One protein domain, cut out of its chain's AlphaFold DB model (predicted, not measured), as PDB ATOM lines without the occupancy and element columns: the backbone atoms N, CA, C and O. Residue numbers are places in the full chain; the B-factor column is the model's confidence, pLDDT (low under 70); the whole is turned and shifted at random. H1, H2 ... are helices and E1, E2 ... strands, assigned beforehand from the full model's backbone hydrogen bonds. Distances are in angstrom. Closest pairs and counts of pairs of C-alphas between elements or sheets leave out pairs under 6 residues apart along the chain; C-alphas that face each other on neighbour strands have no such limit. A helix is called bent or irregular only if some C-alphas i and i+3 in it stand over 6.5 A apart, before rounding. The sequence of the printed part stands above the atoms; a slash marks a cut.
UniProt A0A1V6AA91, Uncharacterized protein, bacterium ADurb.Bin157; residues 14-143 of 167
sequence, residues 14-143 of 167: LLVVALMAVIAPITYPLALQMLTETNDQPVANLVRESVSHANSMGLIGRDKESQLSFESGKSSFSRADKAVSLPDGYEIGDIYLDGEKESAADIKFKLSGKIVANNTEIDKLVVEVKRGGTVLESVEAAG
ATOM      1  N   LEU A  14      16.922  35.791 -22.972       83.81
ATOM      2  CA  LEU A  14      16.126  35.044 -21.995       83.81
ATOM      3  C   LEU A  14      16.171  33.534 -22.273       83.81
ATOM      4  O   LEU A  14      16.280  32.734 -21.345       83.81
ATOM      5  N   LEU A  15      16.175  33.148 -23.550       85.69
ATOM      6  CA  LEU A  15      16.267  31.755 -23.988       85.69
ATOM      7  C   LEU A  15      17.653  31.161 -23.690       85.69
ATOM      8  O   LEU A  15      17.742  30.041 -23.189       85.69
ATOM      9  N   VAL A  16      18.731  31.927 -23.897       84.69
ATOM     10  CA  VAL A  16      20.097  31.515 -23.529       84.69
ATOM     11  C   VAL A  16      20.241  31.358 -22.015       84.69
ATOM     12  O   VAL A  16      20.801  30.363 -21.557       84.69
ATOM     13  N   VAL A  17      19.707  32.288 -21.220       84.75
ATOM     14  CA  VAL A  17      19.759  32.198 -19.750       84.75
ATOM     15  C   VAL A  17      18.967  30.990 -19.246       84.75
ATOM     16  O   VAL A  17      19.465  30.251 -18.398       84.75
ATOM     17  N   ALA A  18      17.774  30.742 -19.796       85.31
ATOM     18  CA  ALA A  18      16.973  29.568 -19.456       85.31
ATOM     19  C   ALA A  18      17.705  28.261 -19.801       85.31
ATOM     20  O   ALA A  18      17.726  27.334 -18.993       85.31
ATOM     21  N   LEU A  19      18.368  28.203 -20.959       86.12
ATOM     22  CA  LEU A  19      19.166  27.048 -21.366       86.12
ATOM     23  C   LEU A  19      20.358  26.819 -20.421       86.12
ATOM     24  O   LEU A  19      20.579  25.696 -19.968       86.12
ATOM     25  N   MET A  20      21.095  27.876 -20.067       83.25
ATOM     26  CA  MET A  20      22.223  27.785 -19.133       83.25
ATOM     27  C   MET A  20      21.776  27.351 -17.732       83.25
ATOM     28  O   MET A  20      22.469  26.556 -17.103       83.25
ATOM     29  N   ALA A  21      20.607  27.799 -17.264       84.50
ATOM     30  CA  ALA A  21      20.051  27.395 -15.971       84.50
ATOM     31  C   ALA A  21      19.698  25.898 -15.906       84.50
ATOM     32  O   ALA A  21      19.793  25.295 -14.839       84.50
ATOM     33  N   VAL A  22      19.324  25.290 -17.036       85.69
ATOM     34  CA  VAL A  22      19.026  23.850 -17.126       85.69
ATOM     35  C   VAL A  22      20.301  23.016 -17.265       85.69
ATOM     36  O   VAL A  22      20.392  21.934 -16.689       85.69
ATOM     37  N   ILE A  23      21.296  23.504 -18.011       82.75
ATOM     38  CA  ILE A  23      22.527  22.750 -18.302       82.75
ATOM     39  C   ILE A  23      23.543  22.840 -17.153       82.75
ATOM     40  O   ILE A  23      24.185  21.838 -16.836       82.75
ATOM     41  N   ALA A  24      23.686  24.002 -16.503       76.31
ATOM     42  CA  ALA A  24      24.704  24.235 -15.472       76.31
ATOM     43  C   ALA A  24      24.679  23.235 -14.296       76.31
ATOM     44  O   ALA A  24      25.755  22.780 -13.909       76.31
ATOM     45  N   PRO A  25      23.518  22.818 -13.748       80.62
ATOM     46  CA  PRO A  25      23.472  21.823 -12.674       80.62
ATOM     47  C   PRO A  25      23.998  20.442 -13.087       80.62
ATOM     48  O   PRO A  25      24.391  19.666 -12.225       80.62
ATOM     49  N   ILE A  26      23.998  20.131 -14.388       80.12
ATOM     50  CA  ILE A  26      24.457  18.849 -14.938       80.12
ATOM     51  C   ILE A  26      25.946  18.929 -15.283       80.12
ATOM     52  O   ILE A  26      26.716  18.031 -14.953       80.12
ATOM     53  N   THR A  27      26.371  20.011 -15.938       75.88
ATOM     54  CA  THR A  27      27.754  20.154 -16.412       75.88
ATOM     55  C   THR A  27      28.727  20.547 -15.308       75.88
ATOM     56  O   THR A  27      29.882  20.134 -15.363       75.88
ATOM     57  N   TYR A  28      28.283  21.291 -14.290       71.88
ATOM     58  CA  TYR A  28      29.128  21.693 -13.166       71.88
ATOM     59  C   TYR A  28      29.683  20.509 -12.352       71.88
ATOM     60  O   TYR A  28      30.905  20.438 -12.210       71.88
ATOM     61  N   PRO A  29      28.869  19.550 -11.856       71.12
ATOM     62  CA  PRO A  29      29.409  18.402 -11.127       71.12
ATOM     63  C   PRO A  29      30.301  17.525 -12.014       71.12
ATOM     64  O   PRO A  29      31.327  17.046 -11.542       71.12
ATOM     65  N   LEU A  30      29.967  17.375 -13.300       69.81
ATOM     66  CA  LEU A  30      30.760  16.589 -14.249       69.81
ATOM     67  C   LEU A  30      32.146  17.209 -14.498       69.81
ATOM     68  O   LEU A  30      33.158  16.514 -14.500       69.81
ATOM     69  N   ALA A  31      32.204  18.533 -14.669       65.06
ATOM     70  CA  ALA A  31      33.462  19.259 -14.821       65.06
ATOM     71  C   ALA A  31      34.315  19.186 -13.546       65.06
ATOM     72  O   ALA A  31      35.533  19.036 -13.633       65.06
ATOM     73  N   LEU A  32      33.679  19.248 -12.369       65.75
ATOM     74  CA  LEU A  32      34.364  19.070 -11.088       65.75
ATOM     75  C   LEU A  32      34.987  17.672 -10.977       65.75
ATOM     76  O   LEU A  32      36.152  17.571 -10.604       65.75
ATOM     77  N   GLN A  33      34.239  16.626 -11.351       60.88
ATOM     78  CA  GLN A  33      34.703  15.234 -11.337       60.88
ATOM     79  C   GLN A  33      35.925  15.023 -12.241       60.88
ATOM     80  O   GLN A  33      36.923  14.449 -11.805       60.88
ATOM     81  N   MET A  34      35.898  15.561 -13.465       59.34
ATOM     82  CA  MET A  34      37.035  15.443 -14.384       59.34
ATOM     83  C   MET A  34      38.271  16.218 -13.905       59.34
ATOM     84  O   MET A  34      39.401  15.754 -14.073       59.34
ATOM     85  N   LEU A  35      38.083  17.379 -13.269       60.66
ATOM     86  CA  LEU A  35      39.177  18.132 -12.644       60.66
ATOM     87  C   LEU A  35      39.783  17.396 -11.441       60.66
ATOM     88  O   LEU A  35      40.991  17.503 -11.216       60.66
ATOM     89  N   THR A  36      38.981  16.661 -10.667       59.88
ATOM     90  CA  THR A  36      39.483  15.851  -9.549       59.88
ATOM     91  C   THR A  36      40.262  14.631 -10.032       59.88
ATOM     92  O   THR A  36      41.421  14.505  -9.650       59.88
ATOM     93  N   GLU A  37      39.716  13.839 -10.962       57.19
ATOM     94  CA  GLU A  37      40.384  12.636 -11.495       57.19
ATOM     95  C   GLU A  37      41.726  12.960 -12.167       57.19
ATOM     96  O   GLU A  37      42.717  12.256 -11.973       57.19
ATOM     97  N   THR A  38      41.803  14.078 -12.899       59.25
ATOM     98  CA  THR A  38      43.054  14.509 -13.549       59.25
ATOM     99  C   THR A  38      44.158  14.848 -12.534       59.25
ATOM    100  O   THR A  38      45.341  14.705 -12.838       59.25
ATOM    101  N   ASN A  39      43.795  15.286 -11.322       65.12
ATOM    102  CA  ASN A  39      44.753  15.634 -10.269       65.12
ATOM    103  C   ASN A  39      45.147  14.449  -9.374       65.12
ATOM    104  O   ASN A  39      46.231  14.486  -8.795       65.12
ATOM    105  N   ASP A  40      44.313  13.411  -9.274       74.25
ATOM    106  CA  ASP A  40      44.563  12.263  -8.391       74.25
ATOM    107  C   ASP A  40      45.584  11.275  -8.996       74.25
ATOM    108  O   ASP A  40      46.446  10.737  -8.295       74.25
ATOM    109  N   GLN A  41      45.556  11.103 -10.323       77.94
ATOM    110  CA  GLN A  41      46.443  10.201 -11.065       77.94
ATOM    111  C   GLN A  41      47.957  10.394 -10.809       77.94
ATOM    112  O   GLN A  41      48.651   9.394 -10.600       77.94
ATOM    113  N   PRO A  42      48.528  11.619 -10.821       83.88
ATOM    114  CA  PRO A  42      49.960  11.803 -10.578       83.88
ATOM    115  C   PRO A  42      50.392  11.397  -9.163       83.88
ATOM    116  O   PRO A  42      51.513  10.922  -8.987       83.88
ATOM    117  N   VAL A  43      49.523  11.545  -8.159       86.06
ATOM    118  CA  VAL A  43      49.838  11.169  -6.769       86.06
ATOM    119  C   VAL A  43      49.890   9.656  -6.625       86.06
ATOM    120  O   VAL A  43      50.819   9.098  -6.041       86.06
ATOM    121  N   ALA A  44      48.909   8.990  -7.216       85.19
ATOM    122  CA  ALA A  44      48.807   7.546  -7.209       85.19
ATOM    123  C   ALA A  44      49.990   6.902  -7.977       85.19
ATOM    124  O   ALA A  44      50.661   5.984  -7.487       85.19
ATOM    125  N   ASN A  45      50.376   7.509  -9.106       88.12
ATOM    126  CA  ASN A  45      51.584   7.151  -9.850       88.12
ATOM    127  C   ASN A  45      52.873   7.359  -9.041       88.12
ATOM    128  O   ASN A  45      53.750   6.507  -9.106       88.12
ATOM    129  N   LEU A  46      52.995   8.425  -8.246       90.12
ATOM    130  CA  LEU A  46      54.188   8.674  -7.425       90.12
ATOM    131  C   LEU A  46      54.456   7.537  -6.424       90.12
ATOM    132  O   LEU A  46      55.603   7.102  -6.256       90.12
ATOM    133  N   VAL A  47      53.403   7.049  -5.761       90.25
ATOM    134  CA  VAL A  47      53.509   5.930  -4.811       90.25
ATOM    135  C   VAL A  47      53.842   4.641  -5.561       90.25
ATOM    136  O   VAL A  47      54.803   3.957  -5.205       90.25
ATOM    137  N   ARG A  48      53.135   4.353  -6.661       90.12
ATOM    138  CA  ARG A  48      53.400   3.187  -7.522       90.12
ATOM    139  C   ARG A  48      54.828   3.162  -8.059       90.12
ATOM    140  O   ARG A  48      55.496   2.133  -7.979       90.12
ATOM    141  N   GLU A  49      55.314   4.280  -8.585       91.06
ATOM    142  CA  GLU A  49      56.675   4.415  -9.100       91.06
ATOM    143  C   GLU A  49      57.707   4.235  -7.995       91.06
ATOM    144  O   GLU A  49      58.723   3.584  -8.213       91.06
ATOM    145  N   SER A  50      57.443   4.747  -6.791       91.19
ATOM    146  CA  SER A  50      58.348   4.571  -5.653       91.19
ATOM    147  C   SER A  50      58.443   3.110  -5.218       91.19
ATOM    148  O   SER A  50      59.553   2.613  -5.023       91.19
ATOM    149  N   VAL A  51      57.310   2.405  -5.154       91.19
ATOM    150  CA  VAL A  51      57.245   0.960  -4.881       91.19
ATOM    151  C   VAL A  51      57.960   0.159  -5.970       91.19
ATOM    152  O   VAL A  51      58.828  -0.662  -5.669       91.19
ATOM    153  N   SER A  52      57.677   0.439  -7.243       88.88
ATOM    154  CA  SER A  52      58.321  -0.231  -8.377       88.88
ATOM    155  C   SER A  52      59.828   0.035  -8.433       88.88
ATOM    156  O   SER A  52      60.612  -0.872  -8.723       88.88
ATOM    157  N   HIS A  53      60.253   1.270  -8.164       89.38
ATOM    158  CA  HIS A  53      61.659   1.654  -8.138       89.38
ATOM    159  C   HIS A  53      62.396   0.939  -7.008       89.38
ATOM    160  O   HIS A  53      63.436   0.335  -7.259       89.38
ATOM    161  N   ALA A  54      61.855   0.947  -5.786       88.44
ATOM    162  CA  ALA A  54      62.456   0.251  -4.650       88.44
ATOM    163  C   ALA A  54      62.564  -1.260  -4.898       88.44
ATOM    164  O   ALA A  54      63.612  -1.854  -4.635       88.44
ATOM    165  N   ASN A  55      61.530  -1.868  -5.487       88.00
ATOM    166  CA  ASN A  55      61.560  -3.273  -5.881       88.00
ATOM    167  C   ASN A  55      62.691  -3.557  -6.882       88.00
ATOM    168  O   ASN A  55      63.543  -4.410  -6.640       88.00
ATOM    169  N   SER A  56      62.779  -2.761  -7.950       86.50
ATOM    170  CA  SER A  56      63.855  -2.866  -8.944       86.50
ATOM    171  C   SER A  56      65.251  -2.704  -8.323       86.50
ATOM    172  O   SER A  56      66.149  -3.499  -8.594       86.50
ATOM    173  N   MET A  57      65.429  -1.731  -7.423       88.00
ATOM    174  CA  MET A  57      66.689  -1.514  -6.700       88.00
ATOM    175  C   MET A  57      67.056  -2.709  -5.809       88.00
ATOM    176  O   MET A  57      68.229  -3.079  -5.732       88.00
ATOM    177  N   GLY A  58      66.062  -3.353  -5.191       85.12
ATOM    178  CA  GLY A  58      66.243  -4.581  -4.415       85.12
ATOM    179  C   GLY A  58      66.753  -5.737  -5.271       85.12
ATOM    180  O   GLY A  58      67.740  -6.378  -4.907       85.12
ATOM    181  N   LEU A  59      66.157  -5.937  -6.451       84.31
ATOM    182  CA  LEU A  59      66.527  -6.987  -7.410       84.31
ATOM    183  C   LEU A  59      67.939  -6.836  -7.998       84.31
ATOM    184  O   LEU A  59      68.497  -7.810  -8.497       84.31
ATOM    185  N   ILE A  60      68.544  -5.648  -7.912       85.75
ATOM    186  CA  ILE A  60      69.943  -5.407  -8.308       85.75
ATOM    187  C   ILE A  60      70.897  -5.261  -7.110       85.75
ATOM    188  O   ILE A  60      72.058  -4.891  -7.285       85.75
ATOM    189  N   GLY A  61      70.427  -5.544  -5.889       81.12
ATOM    190  CA  GLY A  61      71.249  -5.568  -4.676       81.12
ATOM    191  C   GLY A  61      71.571  -4.193  -4.087       81.12
ATOM    192  O   GLY A  61      72.529  -4.055  -3.328       81.12
ATOM    193  N   ARG A  62      70.799  -3.153  -4.424       85.25
ATOM    194  CA  ARG A  62      70.957  -1.811  -3.845       85.25
ATOM    195  C   ARG A  62      70.122  -1.670  -2.579       85.25
ATOM    196  O   ARG A  62      69.054  -1.068  -2.583       85.25
ATOM    197  N   ASP A  63      70.673  -2.178  -1.482       82.44
ATOM    198  CA  ASP A  63      69.997  -2.309  -0.185       82.44
ATOM    199  C   ASP A  63      69.399  -1.024   0.402       82.44
ATOM    200  O   ASP A  63      68.431  -1.112   1.149       82.44
ATOM    201  N   LYS A  64      69.992   0.149   0.151       85.69
ATOM    202  CA  LYS A  64      69.468   1.428   0.671       85.69
ATOM    203  C   LYS A  64      68.323   1.958  -0.186       85.69
ATOM    204  O   LYS A  64      67.294   2.367   0.329       85.69
ATOM    205  N   GLU A  65      68.499   1.906  -1.503       85.62
ATOM    206  CA  GLU A  65      67.526   2.400  -2.484       85.62
ATOM    207  C   GLU A  65      66.295   1.488  -2.611       85.62
ATOM    208  O   GLU A  65      65.297   1.875  -3.218       85.62
ATOM    209  N   SER A  66      66.356   0.282  -2.033       89.12
ATOM    210  CA  SER A  66      65.257  -0.682  -1.973       89.12
ATOM    211  C   SER A  66      64.364  -0.556  -0.738       89.12
ATOM    212  O   SER A  66      63.482  -1.397  -0.544       89.12
ATOM    213  N   GLN A  67      64.591   0.461   0.099       93.00
ATOM    214  CA  GLN A  67      63.842   0.682   1.335       93.00
ATOM    215  C   GLN A  67      62.739   1.723   1.157       93.00
ATOM    216  O   GLN A  67      62.964   2.801   0.592       93.00
ATOM    217  N   LEU A  68      61.560   1.402   1.685       94.75
ATOM    218  CA  LEU A  68      60.407   2.284   1.785       94.75
ATOM    219  C   LEU A  68      59.830   2.212   3.192       94.75
ATOM    220  O   LEU A  68      59.721   1.123   3.739       94.75
ATOM    221  N   SER A  69      59.391   3.343   3.728       95.19
ATOM    222  CA  SER A  69      58.669   3.384   5.002       95.19
ATOM    223  C   SER A  69      57.362   4.129   4.817       95.19
ATOM    224  O   SER A  69      57.366   5.286   4.387       95.19
ATOM    225  N   PHE A  70      56.259   3.473   5.154       94.88
ATOM    226  CA  PHE A  70      54.917   4.040   5.112       94.88
ATOM    227  C   PHE A  70      54.327   4.101   6.516       94.88
ATOM    228  O   PHE A  70      54.535   3.201   7.326       94.88
ATOM    229  N   GLU A  71      53.541   5.138   6.776       94.75
ATOM    230  CA  GLU A  71      52.750   5.285   7.994       94.75
ATOM    231  C   GLU A  71      51.356   5.769   7.589       94.75
ATOM    232  O   GLU A  71      51.213   6.728   6.825       94.75
ATOM    233  N   SER A  72      50.326   5.068   8.055       92.81
ATOM    234  CA  SER A  72      48.937   5.346   7.706       92.81
ATOM    235  C   SER A  72      48.498   6.714   8.240       92.81
ATOM    236  O   SER A  72      48.838   7.106   9.358       92.81
ATOM    237  N   GLY A  73      47.749   7.464   7.432       90.94
ATOM    238  CA  GLY A  73      47.284   8.816   7.748       90.94
ATOM    239  C   GLY A  73      48.359   9.902   7.631       90.94
ATOM    240  O   GLY A  73      48.135  11.035   8.063       90.94
ATOM    241  N   LYS A  74      49.541   9.599   7.077       93.56
ATOM    242  CA  LYS A  74      50.566  10.612   6.784       93.56
ATOM    243  C   LYS A  74      50.452  11.126   5.360       93.56
ATOM    244  O   LYS A  74      50.260  10.365   4.420       93.56
ATOM    245  N   SER A  75      50.706  12.417   5.183       91.88
ATOM    246  CA  SER A  75      50.882  13.053   3.872       91.88
ATOM    247  C   SER A  75      52.300  12.890   3.308       91.88
ATOM    248  O   SER A  75      52.700  13.606   2.392       91.88
ATOM    249  N   SER A  76      53.100  11.973   3.850       92.94
ATOM    250  CA  SER A  76      54.442  11.674   3.363       92.94
ATOM    251  C   SER A  76      54.840  10.236   3.678       92.94
ATOM    252  O   SER A  76      54.283   9.594   4.566       92.94
ATOM    253  N   PHE A  77      55.819   9.735   2.934       94.00
ATOM    254  CA  PHE A  77      56.462   8.440   3.154       94.00
ATOM    255  C   PHE A  77      57.966   8.580   2.909       94.00
ATOM    256  O   PHE A  77      58.412   9.570   2.327       94.00
ATOM    257  N   SER A  78      58.769   7.610   3.334       94.38
ATOM    258  CA  SER A  78      60.223   7.647   3.134       94.38
ATOM    259  C   SER A  78      60.659   6.684   2.040       94.38
ATOM    260  O   SER A  78      60.181   5.556   1.967       94.38
ATOM    261  N   ARG A  79      61.611   7.115   1.211       92.50
ATOM    262  CA  ARG A  79      62.307   6.297   0.214       92.50
ATOM    263  C   ARG A  79      63.805   6.462   0.392       92.50
ATOM    264  O   ARG A  79      64.309   7.565   0.189       92.50
ATOM    265  N   ALA A  80      64.506   5.381   0.735       87.38
ATOM    266  CA  ALA A  80      65.955   5.406   0.957       87.38
ATOM    267  C   ALA A  80      66.393   6.552   1.896       87.38
ATOM    268  O   ALA A  80      67.266   7.351   1.553       87.38
ATOM    269  N   ASP A  81      65.703   6.691   3.033       83.69
ATOM    270  CA  ASP A  81      65.887   7.756   4.037       83.69
ATOM    271  C   ASP A  81      65.504   9.182   3.592       83.69
ATOM    272  O   ASP A  81      65.723  10.151   4.321       83.69
ATOM    273  N   LYS A  82      64.907   9.351   2.405       90.00
ATOM    274  CA  LYS A  82      64.389  10.640   1.928       90.00
ATOM    275  C   LYS A  82      62.878  10.694   2.075       90.00
ATOM    276  O   LYS A  82      62.178   9.857   1.512       90.00
ATOM    277  N   ALA A  83      62.382  11.720   2.757       91.88
ATOM    278  CA  ALA A  83      60.955  11.995   2.809       91.88
ATOM    279  C   ALA A  83      60.438  12.416   1.423       91.88
ATOM    280  O   ALA A  83      61.005  13.295   0.768       91.88
ATOM    281  N   VAL A  84      59.352  11.787   0.995       93.19
ATOM    282  CA  VAL A  84      58.574  12.117  -0.193       93.19
ATOM    283  C   VAL A  84      57.226  12.628   0.293       93.19
ATOM    284  O   VAL A  84      56.448  11.880   0.884       93.19
ATOM    285  N   SER A  85      56.966  13.914   0.073       92.06
ATOM    286  CA  SER A  85      55.692  14.534   0.429       92.06
ATOM    287  C   SER A  85      54.663  14.320  -0.673       92.06
ATOM    288  O   SER A  85      54.956  14.511  -1.855       92.06
ATOM    289  N   LEU A  86      53.453  13.958  -0.271       89.38
ATOM    290  CA  LEU A  86      52.275  13.981  -1.121       89.38
ATOM    291  C   LEU A  86      51.730  15.419  -1.189       89.38
ATOM    292  O   LEU A  86      51.980  16.213  -0.278       89.38
ATOM    293  N   PRO A  87      51.000  15.784  -2.256       88.19
ATOM    294  CA  PRO A  87      50.323  17.074  -2.321       88.19
ATOM    295  C   PRO A  87      49.275  17.242  -1.212       88.19
ATOM    296  O   PRO A  87      48.825  16.272  -0.599       88.19
ATOM    297  N   ASP A  88      48.843  18.483  -0.985       85.62
ATOM    298  CA  ASP A  88      47.856  18.790   0.050       85.62
ATOM    299  C   ASP A  88      46.534  18.035  -0.165       85.62
ATOM    300  O   ASP A  88      45.988  17.978  -1.270       85.62
ATOM    301  N   GLY A  89      46.002  17.476   0.924       84.06
ATOM    302  CA  GLY A  89      44.755  16.708   0.925       84.06
ATOM    303  C   GLY A  89      44.907  15.224   0.582       84.06
ATOM    304  O   GLY A  89      43.901  14.514   0.635       84.06
ATOM    305  N   TYR A  90      46.123  14.761   0.276       90.06
ATOM    306  CA  TYR A  90      46.441  13.351   0.060       90.06
ATOM    307  C   TYR A  90      47.187  12.760   1.254       90.06
ATOM    308  O   TYR A  90      48.028  13.410   1.878       90.06
ATOM    309  N   GLU A  91      46.907  11.495   1.533       93.75
ATOM    310  CA  GLU A  91      47.530  10.745   2.614       93.75
ATOM    311  C   GLU A  91      47.742   9.282   2.215       93.75
ATOM    312  O   GLU A  91      47.043   8.733   1.358       93.75
ATOM    313  N   ILE A  92      48.716   8.644   2.853       94.00
ATOM    314  CA  ILE A  92      48.859   7.195   2.834       94.00
ATOM    315  C   ILE A  92      47.663   6.606   3.577       94.00
ATOM    316  O   ILE A  92      47.388   6.957   4.724       94.00
ATOM    317  N   GLY A  93      46.927   5.738   2.897       92.56
ATOM    318  CA  GLY A  93      45.749   5.074   3.422       92.56
ATOM    319  C   GLY A  93      46.092   3.872   4.288       92.56
ATOM    320  O   GLY A  93      47.041   3.896   5.075       92.56
ATOM    321  N   ASP A  94      45.280   2.823   4.180       94.00
ATOM    322  CA  ASP A  94      45.555   1.587   4.898       94.00
ATOM    323  C   ASP A  94      46.722   0.846   4.226       94.00
ATOM    324  O   ASP A  94      46.878   0.857   3.000       94.00
ATOM    325  N   ILE A  95      47.566   0.226   5.045       94.69
ATOM    326  CA  ILE A  95      48.688  -0.591   4.592       94.69
ATOM    327  C   ILE A  95      48.316  -2.036   4.892       94.69
ATOM    328  O   ILE A  95      47.887  -2.331   6.004       94.69
ATOM    329  N   TYR A  96      48.478  -2.929   3.921       93.75
ATOM    330  CA  TYR A  96      48.234  -4.353   4.103       93.75
ATOM    331  C   TYR A  96      49.485  -5.163   3.794       93.75
ATOM    332  O   TYR A  96      50.069  -5.034   2.714       93.75
ATOM    333  N   LEU A  97      49.862  -6.026   4.731       92.69
ATOM    334  CA  LEU A  97      50.944  -6.995   4.599       92.69
ATOM    335  C   LEU A  97      50.309  -8.387   4.608       92.69
ATOM    336  O   LEU A  97      49.648  -8.753   5.573       92.69
ATOM    337  N   ASP A  98      50.398  -9.122   3.501       91.50
ATOM    338  CA  ASP A  98      49.726 -10.421   3.308       91.50
ATOM    339  C   ASP A  98      48.211 -10.415   3.614       91.50
ATOM    340  O   ASP A  98      47.600 -11.435   3.924       91.50
ATOM    341  N   GLY A  99      47.577  -9.246   3.464       89.12
ATOM    342  CA  GLY A  99      46.154  -9.030   3.735       89.12
ATOM    343  C   GLY A  99      45.834  -8.585   5.165       89.12
ATOM    344  O   GLY A  99      44.689  -8.218   5.432       89.12
ATOM    345  N   GLU A 100      46.817  -8.547   6.063       91.81
ATOM    346  CA  GLU A 100      46.664  -7.997   7.411       91.81
ATOM    347  C   GLU A 100      46.916  -6.493   7.411       91.81
ATOM    348  O   GLU A 100      47.879  -6.008   6.818       91.81
ATOM    349  N   LYS A 101      46.019  -5.742   8.054       93.38
ATOM    350  CA  LYS A 101      46.099  -4.283   8.112       93.38
ATOM    351  C   LYS A 101      47.132  -3.844   9.146       93.38
ATOM    352  O   LYS A 101      47.020  -4.195  10.315       93.38
ATOM    353  N   GLU A 102      48.028  -2.963   8.727       92.88
ATOM    354  CA  GLU A 102      49.087  -2.384   9.543       92.88
ATOM    355  C   GLU A 102      49.013  -0.856   9.575       92.88
ATOM    356  O   GLU A 102      48.593  -0.199   8.619       92.88
ATOM    357  N   SER A 103      49.444  -0.278  10.697       91.00
ATOM    358  CA  SER A 103      49.497   1.183  10.870       91.00
ATOM    359  C   SER A 103      50.779   1.791  10.297       91.00
ATOM    360  O   SER A 103      50.788   2.959   9.913       91.00
ATOM    361  N   ALA A 104      51.861   1.014  10.239       93.50
ATOM    362  CA  ALA A 104      53.136   1.416   9.665       93.50
ATOM    363  C   ALA A 104      53.871   0.195   9.103       93.50
ATOM    364  O   ALA A 104      53.762  -0.913   9.638       93.50
ATOM    365  N   ALA A 105      54.632   0.403   8.035       93.06
ATOM    366  CA  ALA A 105      55.425  -0.645   7.412       93.06
ATOM    367  C   ALA A 105      56.778  -0.112   6.944       93.06
ATOM    368  O   ALA A 105      56.837   0.764   6.078       93.06
ATOM    369  N   ASP A 106      57.848  -0.703   7.473       93.88
ATOM    370  CA  ASP A 106      59.212  -0.571   6.965       93.88
ATOM    371  C   ASP A 106      59.511  -1.731   6.020       93.88
ATOM    372  O   ASP A 106      59.629  -2.885   6.435       93.88
ATOM    373  N   ILE A 107      59.622  -1.420   4.736       93.62
ATOM    374  CA  ILE A 107      59.659  -2.373   3.636       93.62
ATOM    375  C   ILE A 107      61.040  -2.353   3.004       93.62
ATOM    376  O   ILE A 107      61.568  -1.304   2.637       93.62
ATOM    377  N   LYS A 108      61.603  -3.537   2.798       92.69
ATOM    378  CA  LYS A 108      62.849  -3.749   2.077       92.69
ATOM    379  C   LYS A 108      62.665  -4.831   1.025       92.69
ATOM    380  O   LYS A 108      62.350  -5.977   1.344       92.69
ATOM    381  N   PHE A 109      62.953  -4.492  -0.226       90.31
ATOM    382  CA  PHE A 109      63.032  -5.476  -1.303       90.31
ATOM    383  C   PHE A 109      64.431  -6.094  -1.343       90.31
ATOM    384  O   PHE A 109      65.442  -5.379  -1.356       90.31
ATOM    385  N   LYS A 110      64.496  -7.429  -1.327       87.81
ATOM    386  CA  LYS A 110      65.746  -8.200  -1.358       87.81
ATOM    387  C   LYS A 110      66.098  -8.646  -2.778       87.81
ATOM    388  O   LYS A 110      65.230  -8.809  -3.631       87.81
ATOM    389  N   LEU A 111      67.377  -8.971  -2.978       84.31
ATOM    390  CA  LEU A 111      67.903  -9.546  -4.223       84.31
ATOM    391  C   LEU A 111      67.214 -10.861  -4.620       84.31
ATOM    392  O   LEU A 111      67.076 -11.152  -5.800       84.31
ATOM    393  N   SER A 112      66.747 -11.640  -3.642       80.88
ATOM    394  CA  SER A 112      65.980 -12.871  -3.874       80.88
ATOM    395  C   SER A 112      64.575 -12.627  -4.446       80.88
ATOM    396  O   SER A 112      63.839 -13.584  -4.678       80.88
ATOM    397  N   GLY A 113      64.174 -11.360  -4.604       77.12
ATOM    398  CA  GLY A 113      62.825 -10.935  -4.975       77.12
ATOM    399  C   GLY A 113      61.783 -11.106  -3.868       77.12
ATOM    400  O   GLY A 113      60.592 -10.892  -4.093       77.12
ATOM    401  N   LYS A 114      62.232 -11.442  -2.651       86.56
ATOM    402  CA  LYS A 114      61.408 -11.423  -1.442       86.56
ATOM    403  C   LYS A 114      61.215 -10.000  -0.926       86.56
ATOM    404  O   LYS A 114      62.131  -9.173  -0.996       86.56
ATOM    405  N   ILE A 115      60.052  -9.759  -0.334       90.88
ATOM    406  CA  ILE A 115      59.736  -8.528   0.384       90.88
ATOM    407  C   ILE A 115      59.922  -8.808   1.875       90.88
ATOM    408  O   ILE A 115      59.461  -9.826   2.381       90.88
ATOM    409  N   VAL A 116      60.627  -7.926   2.578       92.00
ATOM    410  CA  VAL A 116      60.651  -7.914   4.043       92.00
ATOM    411  C   VAL A 116      59.922  -6.677   4.513       92.00
ATOM    412  O   VAL A 116      60.336  -5.581   4.160       92.00
ATOM    413  N   ALA A 117      58.883  -6.849   5.316       92.38
ATOM    414  CA  ALA A 117      58.181  -5.766   5.980       92.38
ATOM    415  C   ALA A 117      58.271  -5.956   7.496       92.38
ATOM    416  O   ALA A 117      58.042  -7.054   7.996       92.38
ATOM    417  N   ASN A 118      58.644  -4.913   8.238       91.81
ATOM    418  CA  ASN A 118      58.745  -4.945   9.705       91.81
ATOM    419  C   ASN A 118      59.610  -6.111  10.240       91.81
ATOM    420  O   ASN A 118      59.314  -6.704  11.273       91.81
ATOM    421  N   ASN A 119      60.702  -6.435   9.537       89.38
ATOM    422  CA  ASN A 119      61.597  -7.579   9.794       89.38
ATOM    423  C   ASN A 119      61.008  -8.980   9.527       89.38
ATOM    424  O   ASN A 119      61.682  -9.975   9.799       89.38
ATOM    425  N   THR A 120      59.822  -9.069   8.930       90.94
ATOM    426  CA  THR A 120      59.162 -10.325   8.544       90.94
ATOM    427  C   THR A 120      59.122 -10.454   7.023       90.94
ATOM    428  O   THR A 120      58.926  -9.469   6.317       90.94
ATOM    429  N   GLU A 121      59.360 -11.653   6.487       91.31
ATOM    430  CA  GLU A 121      59.185 -11.910   5.050       91.31
ATOM    431  C   GLU A 121      57.696 -12.020   4.714       91.31
ATOM    432  O   GLU A 121      56.982 -12.750   5.394       91.31
ATOM    433  N   ILE A 122      57.268 -11.300   3.676       91.25
ATOM    434  CA  ILE A 122      55.882 -11.257   3.196       91.25
ATOM    435  C   ILE A 122      55.827 -11.541   1.694       91.25
ATOM    436  O   ILE A 122      56.797 -11.291   0.963       91.25
ATOM    437  N   ASP A 123      54.677 -12.009   1.222       87.31
ATOM    438  CA  ASP A 123      54.429 -12.316  -0.188       87.31
ATOM    439  C   ASP A 123      53.729 -11.165  -0.920       87.31
ATOM    440  O   ASP A 123      53.922 -10.986  -2.126       87.31
ATOM    441  N   LYS A 124      52.934 -10.356  -0.217       89.88
ATOM    442  CA  LYS A 124      52.156  -9.262  -0.798       89.88
ATOM    443  C   LYS A 124      52.157  -8.022   0.092       89.88
ATOM    444  O   LYS A 124      51.811  -8.064   1.265       89.88
ATOM    445  N   LEU A 125      52.455  -6.890  -0.529       91.88
ATOM    446  CA  LEU A 125      52.264  -5.545  -0.006       91.88
ATOM    447  C   LEU A 125      51.105  -4.882  -0.751       91.88
ATOM    448  O   LEU A 125      51.071  -4.906  -1.983       91.88
ATOM    449  N   VAL A 126      50.224  -4.211  -0.019       93.12
ATOM    450  CA  VAL A 126      49.275  -3.242  -0.573       93.12
ATOM    451  C   VAL A 126      49.373  -1.948   0.222       93.12
ATOM    452  O   VAL A 126      49.346  -1.967   1.447       93.12
ATOM    453  N   VAL A 127      49.482  -0.821  -0.471       92.94
ATOM    454  CA  VAL A 127      49.458   0.516   0.126       92.94
ATOM    455  C   VAL A 127      48.361   1.310  -0.553       92.94
ATOM    456  O   VAL A 127      48.394   1.510  -1.766       92.94
ATOM    457  N   GLU A 128      47.382   1.766   0.214       93.31
ATOM    458  CA  GLU A 128      46.354   2.657  -0.308       93.31
ATOM    459  C   GLU A 128      46.827   4.111  -0.336       93.31
ATOM    460  O   GLU A 128      47.619   4.553   0.496       93.31
ATOM    461  N   VAL A 129      46.277   4.880  -1.267       91.19
ATOM    462  CA  VAL A 129      46.373   6.339  -1.308       91.19
ATOM    463  C   VAL A 129      44.973   6.891  -1.103       91.19
ATOM    464  O   VAL A 129      44.042   6.511  -1.817       91.19
ATOM    465  N   LYS A 130      44.807   7.774  -0.118       92.00
ATOM    466  CA  LYS A 130      43.523   8.393   0.223       92.00
ATOM    467  C   LYS A 130      43.542   9.889  -0.062       92.00
ATOM    468  O   LYS A 130      44.579  10.546   0.024       92.00
ATOM    469  N   ARG A 131      42.361  10.430  -0.362       88.31
ATOM    470  CA  ARG A 131      42.088  11.869  -0.409       88.31
ATOM    471  C   ARG A 131      40.771  12.154   0.289       88.31
ATOM    472  O   ARG A 131      39.741  11.584  -0.064       88.31
ATOM    473  N   GLY A 132      40.809  13.015   1.305       80.75
ATOM    474  CA  GLY A 132      39.619  13.363   2.093       80.75
ATOM    475  C   GLY A 132      38.872  12.141   2.651       80.75
ATOM    476  O   GLY A 132      37.644  12.122   2.637       80.75
ATOM    477  N   GLY A 133      39.601  11.097   3.068       79.81
ATOM    478  CA  GLY A 133      39.037   9.853   3.603       79.81
ATOM    479  C   GLY A 133      38.529   8.839   2.568       79.81
ATOM    480  O   GLY A 133      38.098   7.757   2.959       79.81
ATOM    481  N   THR A 134      38.595   9.141   1.267       84.44
ATOM    482  CA  THR A 134      38.229   8.198   0.194       84.44
ATOM    483  C   THR A 134      39.478   7.539  -0.381       84.44
ATOM    484  O   THR A 134      40.464   8.229  -0.633       84.44
ATOM    485  N   VAL A 135      39.439   6.220  -0.599       87.56
ATOM    486  CA  VAL A 135      40.518   5.483  -1.280       87.56
ATOM    487  C   VAL A 135      40.500   5.844  -2.761       87.56
ATOM    488  O   VAL A 135      39.506   5.613  -3.445       87.56
ATOM    489  N   LEU A 136      41.598   6.427  -3.230       85.81
ATOM    490  CA  LEU A 136      41.809   6.772  -4.632       85.81
ATOM    491  C   LEU A 136      42.373   5.585  -5.407       85.81
ATOM    492  O   LEU A 136      41.881   5.241  -6.475       85.81
ATOM    493  N   GLU A 137      43.421   4.965  -4.868       86.44
ATOM    494  CA  GLU A 137      44.121   3.867  -5.525       86.44
ATOM    495  C   GLU A 137      44.795   2.956  -4.496       86.44
ATOM    496  O   GLU A 137      45.236   3.411  -3.439       86.44
ATOM    497  N   SER A 138      44.916   1.675  -4.838       88.62
ATOM    498  CA  SER A 138      45.685   0.686  -4.086       88.62
ATOM    499  C   SER A 138      46.910   0.282  -4.904       88.62
ATOM    500  O   SER A 138      46.803  -0.259  -6.007       88.62
ATOM    501  N   VAL A 139      48.094   0.561  -4.368       87.50
ATOM    502  CA  VAL A 139      49.375   0.176  -4.957       87.50
ATOM    503  C   VAL A 139      49.774  -1.175  -4.395       87.50
ATOM    504  O   VAL A 139      50.016  -1.306  -3.201       87.50
ATOM    505  N   GLU A 140      49.878  -2.175  -5.264       89.06
ATOM    506  CA  GLU A 140      50.269  -3.524  -4.865       89.06
ATOM    507  C   GLU A 140      51.694  -3.856  -5.320       89.06
ATOM    508  O   GLU A 140      52.105  -3.526  -6.436       89.06
ATOM    509  N   ALA A 141      52.435  -4.573  -4.477       84.56
ATOM    510  CA  ALA A 141      53.664  -5.255  -4.855       84.56
ATOM    511  C   ALA A 141      53.632  -6.693  -4.349       84.56
ATOM    512  O   ALA A 141      53.299  -6.949  -3.196       84.56
ATOM    513  N   ALA A 142      54.007  -7.630  -5.213       84.25
ATOM    514  CA  ALA A 142      54.137  -9.031  -4.854       84.25
ATOM    515  C   ALA A 142      55.613  -9.424  -4.817       84.25
ATOM    516  O   ALA A 142      56.392  -9.043  -5.701       84.25
ATOM    517  N   GLY A 143      55.974 -10.213  -3.811       70.62
ATOM    518  CA  GLY A 143      57.209 -10.965  -3.797       70.62
ATOM    519  C   GLY A 143      57.240 -11.873  -5.017       70.62
ATOM    520  O   GLY A 143      56.267 -12.544  -5.363       70.62
TER     521      GLY A 143
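Overview. This is residues 14 to 143 of the 167 residues of an uncharacterized protein of bacterium ADurb.Bin157 (UniProt A0A1V6AA91). A long bent helix, H1, sticks out as an arm from a small sandwich of two antiparallel sheets; residues 14 to 36 stand free, and the later part of H1b packs along both sheets. The printed part has 130 residues, with H1 first and then E1 to E10, in the orders E3 E2 E1 E6 E7 E8 and E5 E4 E9 E10; the class is mixed, helices and strands. The whole is loose, with a radius of gyration of the C-alphas of 19.4 A, and spans 71 by 26 by 22 A, the arm making the length.

Along the chain. Find C-alpha 14 at (16.126, 35.044, -21.995), where H1, residues 14 to 59, begins. By its hydrogen bonds it was assigned as one helix, but it is bent: C-alphas 22 and 25 are 6.6 A apart. H1a, residues 14 to 22, covers 12.5 A; H1b, residues 25 to 59, covers 52.1 A and ends at C-alpha 59 (66.527, -6.987, -7.410). Read on to E1, 67 to 71, E2, 76 to 79, E3, 82 to 85, and E4, 90 to 97, 21.3 A long. Then come E5, 100 to 102, E6, 104 to 109, 16.3 A, E7, 115 to 117, E8, 120 to 122, E9, 124 to 131, 23.4 A, and E10, 134 to 142, 24.0 A, ending at C-alpha 142 (54.137, -9.031, -4.854).

Arrangement. The larger sheet holds two meanders, each strand the antiparallel neighbour of the one before: E1 E2 E3 and E6 E7 E8. Look at N 84 and O 77, 2.8 A, for E3 and E2, N 78 and O 69, 2.9 A, for E2 and E1, and N 107 and O 68, 2.7 A, for E1 and E6. In the strongly twisted second sheet, look at N 93 and O 128, 2.8 A, for E4 and E9, and N 127 and O 139, 2.8 A, for the hairpin E9 and E10. The sheets form a sandwich, face to face, 9.7 A centre to centre where they face each other. H1b is on one face of each sheet, two layers both times, at heights of 14.4 A and 7.2 A. Its closest C-alphas to E10 are Arg 48 and Val 139, 5.6 A, and to E6 Gly 58 and Phe 109, 4.6 A. In H1a every O i to N i+4 pair is within hydrogen-bond range; in H1b 26 of 31 are.

Size, cuts and confidence. The C-alphas farthest apart are those of Leu 14 and Ser 112, 71.5 A. The printed part has no cut and no long link. Mean pLDDT of the printed part is 86.1; residues 30 to 39 are under 70.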